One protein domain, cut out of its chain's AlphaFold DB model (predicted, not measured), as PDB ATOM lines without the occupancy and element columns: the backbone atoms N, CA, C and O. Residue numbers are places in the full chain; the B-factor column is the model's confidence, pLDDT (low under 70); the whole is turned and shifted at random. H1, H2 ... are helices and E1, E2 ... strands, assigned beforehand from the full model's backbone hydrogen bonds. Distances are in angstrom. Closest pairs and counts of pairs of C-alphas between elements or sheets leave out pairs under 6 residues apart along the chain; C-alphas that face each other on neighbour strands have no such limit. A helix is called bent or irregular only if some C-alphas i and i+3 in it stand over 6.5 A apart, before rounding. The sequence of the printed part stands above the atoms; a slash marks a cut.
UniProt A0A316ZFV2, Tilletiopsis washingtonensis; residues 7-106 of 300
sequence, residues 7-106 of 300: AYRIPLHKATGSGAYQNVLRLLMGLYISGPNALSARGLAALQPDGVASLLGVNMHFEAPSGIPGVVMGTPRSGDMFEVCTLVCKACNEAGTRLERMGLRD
ATOM      1  N   ALA A   7     -18.890  31.985 -31.974       93.12
ATOM      2  CA  ALA A   7     -18.385  32.764 -30.841       93.12
ATOM      3  C   ALA A   7     -17.357  33.848 -31.219       93.12
ATOM      4  O   ALA A   7     -17.217  34.837 -30.503       93.12
ATOM      5  N   TYR A   8     -16.691  33.725 -32.371       94.31
ATOM      6  CA  TYR A   8     -15.714  34.708 -32.864       94.31
ATOM      7  C   TYR A   8     -16.330  35.697 -33.850       94.31
ATOM      8  O   TYR A   8     -15.607  36.450 -34.498       94.31
ATOM      9  N   ARG A   9     -17.663  35.750 -33.970       91.06
ATOM     10  CA  ARG A   9     -18.352  36.683 -34.876       91.06
ATOM     11  C   ARG A   9     -17.911  38.136 -34.673       91.06
ATOM     12  O   ARG A   9     -17.721  38.833 -35.663       91.06
ATOM     13  N   ILE A  10     -17.778  38.587 -33.425       91.44
ATOM     14  CA  ILE A  10     -17.410  39.975 -33.103       91.44
ATOM     15  C   ILE A  10     -15.933  40.237 -33.437       91.44
ATOM     16  O   ILE A  10     -15.678  41.158 -34.216       91.44
ATOM     17  N   PRO A  11     -14.969  39.415 -32.968       93.31
ATOM     18  CA  PRO A  11     -13.578  39.527 -33.405       93.31
ATOM     19  C   PRO A  11     -13.401  39.489 -34.927       93.31
ATOM     20  O   PRO A  11     -12.656  40.294 -35.478       93.31
ATOM     21  N   LEU A  12     -14.121  38.606 -35.622       94.62
ATOM     22  CA  LEU A  12     -14.070  38.498 -37.081       94.62
ATOM     23  C   LEU A  12     -14.629  39.746 -37.767       94.62
ATOM     24  O   LEU A  12     -14.013  40.241 -38.706       94.62
ATOM     25  N   HIS A  13     -15.731  40.317 -37.272       93.62
ATOM     26  CA  HIS A  13     -16.228  41.591 -37.794       93.62
ATOM     27  C   HIS A  13     -15.211  42.715 -37.607       93.62
ATOM     28  O   HIS A  13     -15.013  43.504 -38.527       93.62
ATOM     29  N   LYS A  14     -14.540  42.769 -36.452       92.88
ATOM     30  CA  LYS A  14     -13.492  43.759 -36.191       92.88
ATOM     31  C   LYS A  14     -12.285  43.576 -37.118       92.88
ATOM     32  O   LYS A  14     -11.740  44.564 -37.591       92.88
ATOM     33  N   ALA A  15     -11.877  42.334 -37.375       93.56
ATOM     34  CA  ALA A  15     -10.684  42.031 -38.161       93.56
ATOM     35  C   ALA A  15     -10.911  42.098 -39.682       93.56
ATOM     36  O   ALA A  15     -10.018  42.519 -40.408       93.56
ATOM     37  N   THR A  16     -12.083  41.685 -40.179       94.75
ATOM     38  CA  THR A  16     -12.331  41.513 -41.626       94.75
ATOM     39  C   THR A  16     -13.574  42.235 -42.143       94.75
ATOM     40  O   THR A  16     -13.917  42.114 -43.321       94.75
ATOM     41  N   GLY A  17     -14.303  42.949 -41.281       93.12
ATOM     42  CA  GLY A  17     -15.585  43.578 -41.614       93.12
ATOM     43  C   GLY A  17     -16.749  42.588 -41.746       93.12
ATOM     44  O   GLY A  17     -17.889  42.997 -41.963       93.12
ATOM     45  N   SER A  18     -16.502  41.286 -41.584       92.12
ATOM     46  CA  SER A  18     -17.457  40.221 -41.901       92.12
ATOM     47  C   SER A  18     -17.659  39.237 -40.749       92.12
ATOM     48  O   SER A  18     -16.762  38.992 -39.951       92.12
ATOM     49  N   GLY A  19     -18.842  38.623 -40.678       90.50
ATOM     50  CA  GLY A  19     -19.152  37.612 -39.663       90.50
ATOM     51  C   GLY A  19     -18.535  36.238 -39.959       90.50
ATOM     52  O   GLY A  19     -17.954  36.013 -41.022       90.50
ATOM     53  N   ALA A  20     -18.722  35.288 -39.037       91.81
ATOM     54  CA  ALA A  20     -18.148  33.938 -39.116       91.81
ATOM     55  C   ALA A  20     -18.425  33.217 -40.447       91.81
ATOM     56  O   ALA A  20     -17.494  32.824 -41.141       91.81
ATOM     57  N   TYR A  21     -19.696  33.137 -40.858       90.31
ATOM     58  CA  TYR A  21     -20.095  32.448 -42.092       90.31
ATOM     59  C   TYR A  21     -19.384  32.982 -43.348       90.31
ATOM     60  O   TYR A  21     -18.924  32.205 -44.181       90.31
ATOM     61  N   GLN A  22     -19.251  34.305 -43.477       92.50
ATOM     62  CA  GLN A  22     -18.605  34.912 -44.645       92.50
ATOM     63  C   GLN A  22     -17.092  34.669 -44.654       92.50
ATOM     64  O   GLN A  22     -16.520  34.399 -45.706       92.50
ATOM     65  N   ASN A  23     -16.446  34.686 -43.485       95.19
ATOM     66  CA  ASN A  23     -15.030  34.333 -43.370       95.19
ATOM     67  C   ASN A  23     -14.780  32.855 -43.701       95.19
ATOM     68  O   ASN A  23     -13.824  32.534 -44.402       95.19
ATOM     69  N   VAL A  24     -15.673  31.959 -43.276       94.06
ATOM     70  CA  VAL A  24     -15.635  30.537 -43.646       94.06
ATOM     71  C   VAL A  24     -15.757  30.348 -45.160       94.06
ATOM     72  O   VAL A  24     -14.991  29.583 -45.745       94.06
ATOM     73  N   LEU A  25     -16.689  31.051 -45.812       93.19
ATOM     74  CA  LEU A  25     -16.821  31.010 -47.270       93.19
ATOM     75  C   LEU A  25     -15.572  31.549 -47.971       93.19
ATOM     76  O   LEU A  25     -15.078  30.913 -48.900       93.19
ATOM     77  N   ARG A  26     -15.039  32.686 -47.510       94.31
ATOM     78  CA  ARG A  26     -13.792  33.266 -48.021       94.31
ATOM     79  C   ARG A  26     -12.640  32.273 -47.932       94.31
ATOM     80  O   ARG A  26     -11.923  32.097 -48.909       94.31
ATOM     81  N   LEU A  27     -12.497  31.593 -46.798       95.19
ATOM     82  CA  LEU A  27     -11.475  30.573 -46.596       95.19
ATOM     83  C   LEU A  27     -11.642  29.393 -47.564       95.19
ATOM     84  O   LEU A  27     -10.670  28.987 -48.191       95.19
ATOM     85  N   LEU A  28     -12.860  28.862 -47.720       93.56
ATOM     86  CA  LEU A  28     -13.130  27.759 -48.653       93.56
ATOM     87  C   LEU A  28     -12.835  28.147 -50.106       93.56
ATOM     88  O   LEU A  28     -12.211  27.371 -50.827       93.56
ATOM     89  N   MET A  29     -13.248  29.346 -50.525       94.25
ATOM     90  CA  MET A  29     -12.936  29.874 -51.856       94.25
ATOM     91  C   MET A  29     -11.430  30.079 -52.031       94.25
ATOM     92  O   MET A  29     -10.876  29.699 -53.057       94.25
ATOM     93  N   GLY A  30     -10.760  30.619 -51.014       94.88
ATOM     94  CA  GLY A  30      -9.313  30.798 -50.996       94.88
ATOM     95  C   GLY A  30      -8.567  29.475 -51.160       94.88
ATOM     96  O   GLY A  30      -7.694  29.375 -52.017       94.88
ATOM     97  N   LEU A  31      -8.956  28.434 -50.415       94.12
ATOM     98  CA  LEU A  31      -8.413  27.082 -50.577       94.12
ATOM     99  C   LEU A  31      -8.664  26.555 -51.994       94.12
ATOM    100  O   LEU A  31      -7.722  26.125 -52.646       94.12
ATOM    101  N   TYR A  32      -9.896  26.642 -52.502       93.12
ATOM    102  CA  TYR A  32     -10.238  26.174 -53.850       93.12
ATOM    103  C   TYR A  32      -9.387  26.840 -54.948       93.12
ATOM    104  O   TYR A  32      -8.925  26.168 -55.867       93.12
ATOM    105  N   ILE A  33      -9.147  28.150 -54.839       94.31
ATOM    106  CA  ILE A  33      -8.375  28.927 -55.822       94.31
ATOM    107  C   ILE A  33      -6.859  28.726 -55.658       94.31
ATOM    108  O   ILE A  33      -6.127  28.803 -56.641       94.31
ATOM    109  N   SER A  34      -6.374  28.424 -54.448       90.94
ATOM    110  CA  SER A  34      -4.938  28.227 -54.169       90.94
ATOM    111  C   SER A  34      -4.332  27.011 -54.881       90.94
ATOM    112  O   SER A  34      -3.111  26.876 -54.941       90.94
ATOM    113  N   GLY A  35      -5.161  26.121 -55.429       87.38
ATOM    114  CA  GLY A  35      -4.726  25.036 -56.296       87.38
ATOM    115  C   GLY A  35      -5.557  23.766 -56.123       87.38
ATOM    116  O   GLY A  35      -6.273  23.605 -55.134       87.38
ATOM    117  N   PRO A  36      -5.417  22.806 -57.052       80.88
ATOM    118  CA  PRO A  36      -6.280  21.625 -57.128       80.88
ATOM    119  C   PRO A  36      -6.195  20.716 -55.894       80.88
ATOM    120  O   PRO A  36      -7.132  19.983 -55.598       80.88
ATOM    121  N   ASN A  37      -5.086  20.776 -55.153       90.50
ATOM    122  CA  ASN A  37      -4.830  19.878 -54.030       90.50
ATOM    123  C   ASN A  37      -5.123  20.500 -52.659       90.50
ATOM    124  O   ASN A  37      -5.048  19.784 -51.665       90.50
ATOM    125  N   ALA A  38      -5.465  21.787 -52.564       93.62
ATOM    126  CA  ALA A  38      -5.651  22.452 -51.270       93.62
ATOM    127  C   ALA A  38      -6.853  21.906 -50.472       93.62
ATOM    128  O   ALA A  38      -6.811  21.872 -49.246       93.62
ATOM    129  N   LEU A  39      -7.894  21.428 -51.164       95.00
ATOM    130  CA  LEU A  39      -9.063  20.773 -50.559       95.00
ATOM    131  C   LEU A  39      -8.968  19.237 -50.529       95.00
ATOM    132  O   LEU A  39      -9.904  18.579 -50.075       95.00
ATOM    133  N   SER A  40      -7.855  18.661 -50.995       96.81
ATOM    134  CA  SER A  40      -7.600  17.221 -50.863       96.81
ATOM    135  C   SER A  40      -7.318  16.842 -49.407       96.81
ATOM    136  O   SER A  40      -6.952  17.693 -48.598       96.81
ATOM    137  N   ALA A  41      -7.405  15.554 -49.082       97.44
ATOM    138  CA  ALA A  41      -7.033  15.003 -47.782       97.44
ATOM    139  C   ALA A  41      -5.631  15.470 -47.351       97.44
ATOM    140  O   ALA A  41      -5.466  15.978 -46.242       97.44
ATOM    141  N   ARG A  42      -4.664  15.425 -48.275       97.38
ATOM    142  CA  ARG A  42      -3.290  15.898 -48.057       97.38
ATOM    143  C   ARG A  42      -3.199  17.408 -47.862       97.38
ATOM    144  O   ARG A  42      -2.462  17.874 -47.000       97.38
ATOM    145  N   GLY A  43      -3.938  18.175 -48.663       96.75
ATOM    146  CA  GLY A  43      -3.980  19.635 -48.545       96.75
ATOM    147  C   GLY A  43      -4.538  20.083 -47.199       96.75
ATOM    148  O   GLY A  43      -3.942  20.926 -46.534       96.75
ATOM    149  N   LEU A  44      -5.630  19.452 -46.762       97.06
ATOM    150  CA  LEU A  44      -6.233  19.698 -45.457       97.06
ATOM    151  C   LEU A  44      -5.318  19.248 -44.312       97.06
ATOM    152  O   LEU A  44      -5.208  19.976 -43.335       97.06
ATOM    153  N   ALA A  45      -4.641  18.101 -44.435       97.50
ATOM    154  CA  ALA A  45      -3.698  17.594 -43.432       97.50
ATOM    155  C   ALA A  45      -2.471  18.504 -43.242       97.50
ATOM    156  O   ALA A  45      -1.933  18.597 -42.140       97.50
ATOM    157  N   ALA A  46      -2.032  19.175 -44.311       96.88
ATOM    158  CA  ALA A  46      -0.849  20.031 -44.312       96.88
ATOM    159  C   ALA A  46      -1.133  21.502 -43.961       96.88
ATOM    160  O   ALA A  46      -0.183  22.282 -43.834       96.88
ATOM    161  N   LEU A  47      -2.401  21.902 -43.811       96.88
ATOM    162  CA  LEU A  47      -2.778  23.292 -43.558       96.88
ATOM    163  C   LEU A  47      -2.153  23.799 -42.248       96.88
ATOM    164  O   LEU A  47      -2.111  23.090 -41.246       96.88
ATOM    165  N   GLN A  48      -1.663  25.039 -42.258       96.81
ATOM    166  CA  GLN A  48      -1.019  25.685 -41.108       96.81
ATOM    167  C   GLN A  48      -1.766  26.963 -40.706       96.81
ATOM    168  O   GLN A  48      -2.376  27.592 -41.578       96.81
ATOM    169  N   PRO A  49      -1.680  27.408 -39.434       96.50
ATOM    170  CA  PRO A  49      -2.321  28.644 -38.985       96.50
ATOM    171  C   PRO A  49      -1.929  29.873 -39.817       96.50
ATOM    172  O   PRO A  49      -2.800  30.663 -40.165       96.50
ATOM    173  N   ASP A  50      -0.658  29.994 -40.219       95.38
ATOM    174  CA  ASP A  50      -0.180  31.105 -41.060       95.38
ATOM    175  C   ASP A  50      -0.851  31.110 -42.447       95.38
ATOM    176  O   ASP A  50      -1.206  32.162 -42.979       95.38
ATOM    177  N   GLY A  51      -1.109  29.922 -43.007       95.88
ATOM    178  CA  GLY A  51      -1.866  29.773 -44.249       95.88
ATOM    179  C   GLY A  51      -3.325  30.200 -44.084       95.88
ATOM    180  O   GLY A  51      -3.858  30.918 -44.927       95.88
ATOM    181  N   VAL A  52      -3.964  29.830 -42.970       96.69
ATOM    182  CA  VAL A  52      -5.332  30.276 -42.652       96.69
ATOM    183  C   VAL A  52      -5.387  31.797 -42.495       96.69
ATOM    184  O   VAL A  52      -6.266  32.437 -43.075       96.69
ATOM    185  N   ALA A  53      -4.432  32.383 -41.772       96.44
ATOM    186  CA  ALA A  53      -4.346  33.824 -41.565       96.44
ATOM    187  C   ALA A  53      -4.184  34.583 -42.887       96.44
ATOM    188  O   ALA A  53      -4.880  35.573 -43.116       96.44
ATOM    189  N   SER A  54      -3.335  34.075 -43.786       95.50
ATOM    190  CA  SER A  54      -3.148  34.625 -45.131       95.50
ATOM    191  C   SER A  54      -4.444  34.598 -45.951       95.50
ATOM    192  O   SER A  54      -4.843  35.623 -46.505       95.50
ATOM    193  N   LEU A  55      -5.161  33.468 -45.965       95.62
ATOM    194  CA  LEU A  55      -6.420  33.319 -46.711       95.62
ATOM    195  C   LEU A  55      -7.546  34.216 -46.166       95.62
ATOM    196  O   LEU A  55      -8.365  34.744 -46.929       95.62
ATOM    197  N   LEU A  56      -7.588  34.411 -44.847       94.62
ATOM    198  CA  LEU A  56      -8.542  35.308 -44.193       94.62
ATOM    199  C   LEU A  56      -8.134  36.787 -44.286       94.62
ATOM    200  O   LEU A  56      -9.002  37.655 -44.199       94.62
ATOM    201  N   GLY A  57      -6.851  37.077 -44.505       94.06
ATOM    202  CA  GLY A  57      -6.301  38.431 -44.476       94.06
ATOM    203  C   GLY A  57      -6.290  39.027 -43.067       94.06
ATOM    204  O   GLY A  57      -6.649  40.190 -42.902       94.06
ATOM    205  N   VAL A  58      -5.935  38.231 -42.055       94.38
ATOM    206  CA  VAL A  58      -5.922  38.646 -40.640       94.38
ATOM    207  C   VAL A  58      -4.519  38.591 -40.043       94.38
ATOM    208  O   VAL A  58      -3.676  37.808 -40.476       94.38
ATOM    209  N   ASN A  59      -4.282  39.405 -39.013       89.44
ATOM    210  CA  ASN A  59      -3.047  39.380 -38.232       89.44
ATOM    211  C   ASN A  59      -3.222  38.482 -36.991       89.44
ATOM    212  O   ASN A  59      -4.211  38.609 -36.272       89.44
ATOM    213  N   MET A  60      -2.267  37.578 -36.747       90.94
ATOM    214  CA  MET A  60      -2.225  36.689 -35.569       90.94
ATOM    215  C   MET A  60      -1.293  37.191 -34.451       90.94
ATOM    216  O   MET A  60      -1.030  36.476 -33.483       90.94
ATOM    217  N   HIS A  61      -0.754  38.398 -34.598       85.31
ATOM    218  CA  HIS A  61       0.062  39.084 -33.606       85.31
ATOM    219  C   HIS A  61      -0.780  40.164 -32.927       85.31
ATOM    220  O   HIS A  61      -1.493  40.919 -33.590       85.31
ATOM    221  N   PHE A  62      -0.688  40.234 -31.600       78.19
ATOM    222  CA  PHE A  62      -1.348  41.267 -30.812       78.19
ATOM    223  C   PHE A  62      -0.309  42.263 -30.314       78.19
ATOM    224  O   PHE A  62       0.673  41.865 -29.691       78.19
ATOM    225  N   GLU A  63      -0.529  43.548 -30.570       78.69
ATOM    226  CA  GLU A  63       0.301  44.623 -30.033       78.69
ATOM    227  C   GLU A  63      -0.384  45.238 -28.811       78.69
ATOM    228  O   GLU A  63      -1.534  45.676 -28.882       78.69
ATOM    229  N   ALA A  64       0.330  45.272 -27.687       76.50
ATOM    230  CA  ALA A  64      -0.113  45.898 -26.448       76.50
ATOM    231  C   ALA A  64       0.845  47.033 -26.048       76.50
ATOM    232  O   ALA A  64       2.045  46.948 -26.328       76.50
ATOM    233  N   PRO A  65       0.371  48.088 -25.361       79.12
ATOM    234  CA  PRO A  65       1.261  49.086 -24.777       79.12
ATOM    235  C   PRO A  65       2.270  48.422 -23.836       79.12
ATOM    236  O   PRO A  65       1.889  47.675 -22.938       79.12
ATOM    237  N   SER A  66       3.557  48.721 -24.015       82.06
ATOM    238  CA  SER A  66       4.622  48.166 -23.162       82.06
ATOM    239  C   SER A  66       4.741  48.855 -21.794       82.06
ATOM    240  O   SER A  66       5.549  48.448 -20.965       82.06
ATOM    241  N   GLY A  67       3.981  49.934 -21.571       81.56
ATOM    242  CA  GLY A  67       4.167  50.855 -20.445       81.56
ATOM    243  C   GLY A  67       5.237  51.930 -20.684       81.56
ATOM    244  O   GLY A  67       5.315  52.878 -19.909       81.56
ATOM    245  N   ILE A  68       6.015  51.839 -21.773       83.69
ATOM    246  CA  ILE A  68       6.975  52.868 -22.202       83.69
ATOM    247  C   ILE A  68       6.329  53.732 -23.302       83.69
ATOM    248  O   ILE A  68       5.845  53.178 -24.296       83.69
ATOM    249  N   PRO A  69       6.312  55.076 -23.172       86.56
ATOM    250  CA  PRO A  69       5.772  55.963 -24.201       86.56
ATOM    251  C   PRO A  69       6.416  55.715 -25.569       86.56
ATOM    252  O   PRO A  69       7.636  55.745 -25.706       86.56
ATOM    253  N   GLY A  70       5.588  55.468 -26.585       82.00
ATOM    254  CA  GLY A  70       6.042  55.216 -27.957       82.00
ATOM    255  C   GLY A  70       6.510  53.785 -28.250       82.00
ATOM    256  O   GLY A  70       6.894  53.520 -29.385       82.00
ATOM    257  N   VAL A  71       6.454  52.857 -27.286       84.12
ATOM    258  CA  VAL A  71       6.850  51.453 -27.490       84.12
ATOM    259  C   VAL A  71       5.654  50.519 -27.311       84.12
ATOM    260  O   VAL A  71       5.025  50.468 -26.248       84.12
ATOM    261  N   VAL A  72       5.383  49.720 -28.340       82.38
ATOM    262  CA  VAL A  72       4.422  48.612 -28.300       82.38
ATOM    263  C   VAL A  72       5.159  47.287 -28.137       82.38
ATOM    264  O   VAL A  72       6.218  47.071 -28.724       82.38
ATOM    265  N   MET A  73       4.605  46.396 -27.320       79.50
ATOM    266  CA  MET A  73       5.055  45.017 -27.205       79.50
ATOM    267  C   MET A  73       4.129  44.145 -28.048       79.50
ATOM    268  O   MET A  73       2.948  43.995 -27.740       79.50
ATOM    269  N   GLY A  74       4.670  43.590 -29.129       76.00
ATOM    270  CA  GLY A  74       3.990  42.562 -29.903       76.00
ATOM    271  C   GLY A  74       4.129  41.211 -29.208       76.00
ATOM    272  O   GLY A  74       5.248  40.745 -29.006       76.00
ATOM    273  N   THR A  75       3.013  40.566 -28.884       75.81
ATOM    274  CA  THR A  75       2.980  39.170 -28.439       75.81
ATOM    275  C   THR A  75       2.647  38.291 -29.644       75.81
ATOM    276  O   THR A  75       1.501  38.306 -30.121       75.81
ATOM    277  N   PRO A  76       3.615  37.527 -30.185       74.88
ATOM    278  CA  PRO A  76       3.352  36.652 -31.314       74.88
ATOM    279  C   PRO A  76       2.325  35.582 -30.973       74.88
ATOM    280  O   PRO A  76       2.322  35.081 -29.852       74.88
ATOM    281  N   ARG A  77       1.504  35.194 -31.959       79.38
ATOM    282  CA  ARG A  77       0.566  34.065 -31.843       79.38
ATOM    283  C   ARG A  77      -0.350  34.196 -30.624       79.38
ATOM    284  O   ARG A  77      -0.400  33.323 -29.760       79.38
ATOM    285  N   SER A  78      -1.049  35.320 -30.541       78.69
ATOM    286  CA  SER A  78      -1.949  35.616 -29.428       78.69
ATOM    287  C   SER A  78      -3.229  36.309 -29.899       78.69
ATOM    288  O   SER A  78      -3.315  36.806 -31.023       78.69
ATOM    289  N   GLY A  79      -4.244  36.308 -29.034       88.38
ATOM    290  CA  GLY A  79      -5.542  36.925 -29.298       88.38
ATOM    291  C   GLY A  79      -6.484  36.092 -30.176       88.38
ATOM    292  O   GLY A  79      -6.169  34.986 -30.618       88.38
ATOM    293  N   ASP A  80      -7.662  36.662 -30.436       93.12
ATOM    294  CA  ASP A  80      -8.795  35.948 -31.037       93.12
ATOM    295  C   ASP A  80      -8.490  35.387 -32.438       93.12
ATOM    296  O   ASP A  80      -8.967  34.316 -32.797       93.12
ATOM    297  N   MET A  81      -7.703  36.096 -33.257       95.00
ATOM    298  CA  MET A  81      -7.406  35.641 -34.625       95.00
ATOM    299  C   MET A  81      -6.434  34.465 -34.650       95.00
ATOM    300  O   MET A  81      -6.560  33.595 -35.513       95.00
ATOM    301  N   PHE A  82      -5.502  34.394 -33.696       94.81
ATOM    302  CA  PHE A  82      -4.647  33.221 -33.545       94.81
ATOM    303  C   PHE A  82      -5.467  31.991 -33.129       94.81
ATOM    304  O   PHE A  82      -5.302  30.914 -33.707       94.81
ATOM    305  N   GLU A  83      -6.399  32.162 -32.188       94.75
ATOM    306  CA  GLU A  83      -7.330  31.116 -31.743       94.75
ATOM    307  C   GLU A  83      -8.200  30.614 -32.909       94.75
ATOM    308  O   GLU A  83      -8.239  29.415 -33.186       94.75
ATOM    309  N   VAL A  84      -8.793  31.532 -33.684       96.06
ATOM    310  CA  VAL A  84      -9.557  31.216 -34.906       96.06
ATOM    311  C   VAL A  84      -8.726  30.399 -35.897       96.06
ATOM    312  O   VAL A  84      -9.175  29.344 -36.352       96.06
ATOM    313  N   CYS A  85      -7.520  30.863 -36.238       96.81
ATOM    314  CA  CYS A  85      -6.671  30.179 -37.216       96.81
ATOM    315  C   CYS A  85      -6.250  28.789 -36.723       96.81
ATOM    316  O   CYS A  85      -6.210  27.840 -37.508       96.81
ATOM    317  N   THR A  86      -6.008  28.650 -35.419       96.31
ATOM    318  CA  THR A  86      -5.673  27.375 -34.777       96.31
ATOM    319  C   THR A  86      -6.847  26.397 -34.813       96.31
ATOM    320  O   THR A  86      -6.658  25.244 -35.193       96.31
ATOM    321  N   LEU A  87      -8.066  26.839 -34.492       97.06
ATOM    322  CA  LEU A  87      -9.267  25.994 -34.533       97.06
ATOM    323  C   LEU A  87      -9.583  25.509 -35.954       97.06
ATOM    324  O   LEU A  87      -9.894  24.334 -36.156       97.06
ATOM    325  N   VAL A  88      -9.469  26.395 -36.946       97.19
ATOM    326  CA  VAL A  88      -9.622  26.051 -38.367       97.19
ATOM    327  C   VAL A  88      -8.583  25.027 -38.800       97.19
ATOM    328  O   VAL A  88      -8.947  23.996 -39.365       97.19
ATOM    329  N   CYS A  89      -7.307  25.297 -38.522       96.75
ATOM    330  CA  CYS A  89      -6.213  24.396 -38.857       96.75
ATOM    331  C   CYS A  89      -6.423  23.027 -38.202       96.75
ATOM    332  O   CYS A  89      -6.426  22.020 -38.899       96.75
ATOM    333  N   LYS A  90      -6.738  22.976 -36.904       96.75
ATOM    334  CA  LYS A  90      -7.041  21.725 -36.201       96.75
ATOM    335  C   LYS A  90      -8.163  20.935 -36.884       96.75
ATOM    336  O   LYS A  90      -7.978  19.757 -37.178       96.75
ATOM    337  N   ALA A  91      -9.295  21.577 -37.182       97.00
ATOM    338  CA  ALA A  91     -10.433  20.914 -37.819       97.00
ATOM    339  C   ALA A  91     -10.098  20.372 -39.222       97.00
ATOM    340  O   ALA A  91     -10.510  19.262 -39.565       97.00
ATOM    341  N   CYS A  92      -9.348  21.133 -40.027       97.50
ATOM    342  CA  CYS A  92      -8.876  20.689 -41.340       97.50
ATOM    343  C   CYS A  92      -7.878  19.535 -41.221       97.50
ATOM    344  O   CYS A  92      -8.049  18.521 -41.896       97.50
ATOM    345  N   ASN A  93      -6.882  19.656 -40.345       98.00
ATOM    346  CA  ASN A  93      -5.800  18.685 -40.236       98.00
ATOM    347  C   ASN A  93      -6.313  17.337 -39.723       98.00
ATOM    348  O   ASN A  93      -5.934  16.291 -40.254       98.00
ATOM    349  N   GLU A  94      -7.213  17.344 -38.735       97.12
ATOM    350  CA  GLU A  94      -7.867  16.131 -38.235       97.12
ATOM    351  C   GLU A  94      -8.693  15.445 -39.331       97.12
ATOM    352  O   GLU A  94      -8.587  14.229 -39.506       97.12
ATOM    353  N   ALA A  95      -9.472  16.211 -40.104       97.12
ATOM    354  CA  ALA A  95     -10.252  15.674 -41.215       97.12
ATOM    355  C   ALA A  95      -9.352  15.112 -42.328       97.12
ATOM    356  O   ALA A  95      -9.542  13.973 -42.749       97.12
ATOM    357  N   GLY A  96      -8.341  15.868 -42.762       97.62
ATOM    358  CA  GLY A  96      -7.387  15.449 -43.787       97.62
ATOM    359  C   GLY A  96      -6.645  14.173 -43.399       97.62
ATOM    360  O   GLY A  96      -6.658  13.201 -44.148       97.62
ATOM    361  N   THR A  97      -6.115  14.121 -42.174       98.06
ATOM    362  CA  THR A  97      -5.416  12.938 -41.643       98.06
ATOM    363  C   THR A  97      -6.322  11.704 -41.613       98.06
ATOM    364  O   THR A  97      -5.880  10.592 -41.906       98.06
ATOM    365  N   ARG A  98      -7.600  11.866 -41.243       97.44
ATOM    366  CA  ARG A  98      -8.570  10.761 -41.243       97.44
ATOM    367  C   ARG A  98      -8.848  10.262 -42.656       97.44
ATOM    368  O   ARG A  98      -8.801   9.055 -42.874       97.44
ATOM    369  N   LEU A  99      -9.066  11.170 -43.604       98.06
ATOM    370  CA  LEU A  99      -9.291  10.829 -45.008       98.06
ATOM    371  C   LEU A  99      -8.080  10.103 -45.616       98.06
ATOM    372  O   LEU A  99      -8.262   9.066 -46.254       98.06
ATOM    373  N   GLU A 100      -6.854  10.563 -45.342       97.75
ATOM    374  CA  GLU A 100      -5.625   9.898 -45.804       97.75
ATOM    375  C   GLU A 100      -5.506   8.471 -45.260       97.75
ATOM    376  O   GLU A 100      -5.233   7.541 -46.016       97.75
ATOM    377  N   ARG A 101      -5.779   8.265 -43.964       97.38
ATOM    378  CA  ARG A 101      -5.770   6.922 -43.351       97.38
ATOM    379  C   ARG A 101      -6.803   5.981 -43.967       97.38
ATOM    380  O   ARG A 101      -6.590   4.773 -43.978       97.38
ATOM    381  N   MET A 102      -7.914   6.521 -44.460       97.31
ATOM    382  CA  MET A 102      -8.954   5.763 -45.158       97.31
ATOM    383  C   MET A 102      -8.641   5.544 -46.648       97.31
ATOM    384  O   MET A 102      -9.414   4.863 -47.323       97.31
ATOM    385  N   GLY A 103      -7.550   6.119 -47.167       97.44
ATOM    386  CA  GLY A 103      -7.206   6.088 -48.588       97.44
ATOM    387  C   GLY A 103      -8.134   6.931 -49.469       97.44
ATOM    388  O   GLY A 103      -8.252   6.650 -50.657       97.44
ATOM    389  N   LEU A 104      -8.816   7.930 -48.898       97.81
ATOM    390  CA  LEU A 104      -9.768   8.791 -49.604       97.81
ATOM    391  C   LEU A 104      -9.095  10.087 -50.065       97.81
ATOM    392  O   LEU A 104      -8.288  10.669 -49.337       97.81
ATOM    393  N   ARG A 105      -9.457  10.574 -51.258       97.06
ATOM    394  CA  ARG A 105      -8.845  11.787 -51.831       97.06
ATOM    395  C   ARG A 105      -9.328  13.066 -51.169       97.06
ATOM    396  O   ARG A 105      -8.551  14.007 -51.054       97.06
ATOM    397  N   ASP A 106     -10.591  13.115 -50.761       95.56
ATOM    398  CA  ASP A 106     -11.229  14.296 -50.188       95.56
ATOM    399  C   ASP A 106     -12.512  13.931 -49.415       95.56
ATOM    400  O   ASP A 106     -12.937  12.774 -49.350       95.56
TER     401      ASP A 106
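Overview. This is residues 7 to 106 of the 300 residues of a protein of Tilletiopsis washingtonensis (UniProt A0A316ZFV2). One long helix, H5, makes the spine of a rod; H1 and H4 pack on its first half, H3 packs on its second half, and H2 packs on H4. The small hairpin E1-E2 extends the length beyond the start of H5. The 100 printed residues run H1, H2, H3, H4, E1, E2, H5, mostly helix, with one antiparallel sheet, E1 - E2. The whole is loose, with a radius of gyration of the C-alphas of 15.7 A and spans of 57 by 24 by 24 A.

Arrangement. Begin with H1, residues 7 to 16; it touches H2, residues 20 to 34, with 20 to 23 alone, at a steep tilt of 61 degrees, closest C-alphas Arg 9 and Ala 20, 5.1 A. H2 touches H4, residues 49 to 56, about perpendicular at 79 degrees, closest C-alphas Gly 30 and Leu 55, 5.8 A. H5, residues 80 to 101, is the hub. Its residues 80 to 84 alone touch H1, closest C-alphas Asp 80 and Pro 11, 6.4 A. Its residues 81 to 89 alone touch H4, closest C-alphas Cys 85 and Pro 49, 4.9 A. Its residues 92 to 100 alone touch H3, residues 41 to 46, closest C-alphas Asn 93 and Ala 45, 4.0 A. H2 and H5 are apart. E1, residues 62 to 65, and E2, residues 72 to 75, form an antiparallel hairpin; look for N 64 and O 73, 2.9 A apart. Every O i to N i+4 pair is within hydrogen-bond range in H2, H3, H4 and H5, and 5 of 6 in H1.

Along the chain. Find C-alpha 7 at (-18.385, 32.764, -30.841), where H1 begins; it is irregular, C-alphas 7 and 10 being 7.6 A apart. H2 is 20.8 A long. H5 runs 31.7 A from C-alpha 80 at (-8.795, 35.948, -31.037) to C-alpha 101 at (-5.770, 6.922, -43.351).

Size, cuts and confidence. The farthest C-alphas, of Pro 69 and Gly 103, are 57.0 A apart. The printed part has no cut and no long link, and no printed residue is under 70 in pLDDT.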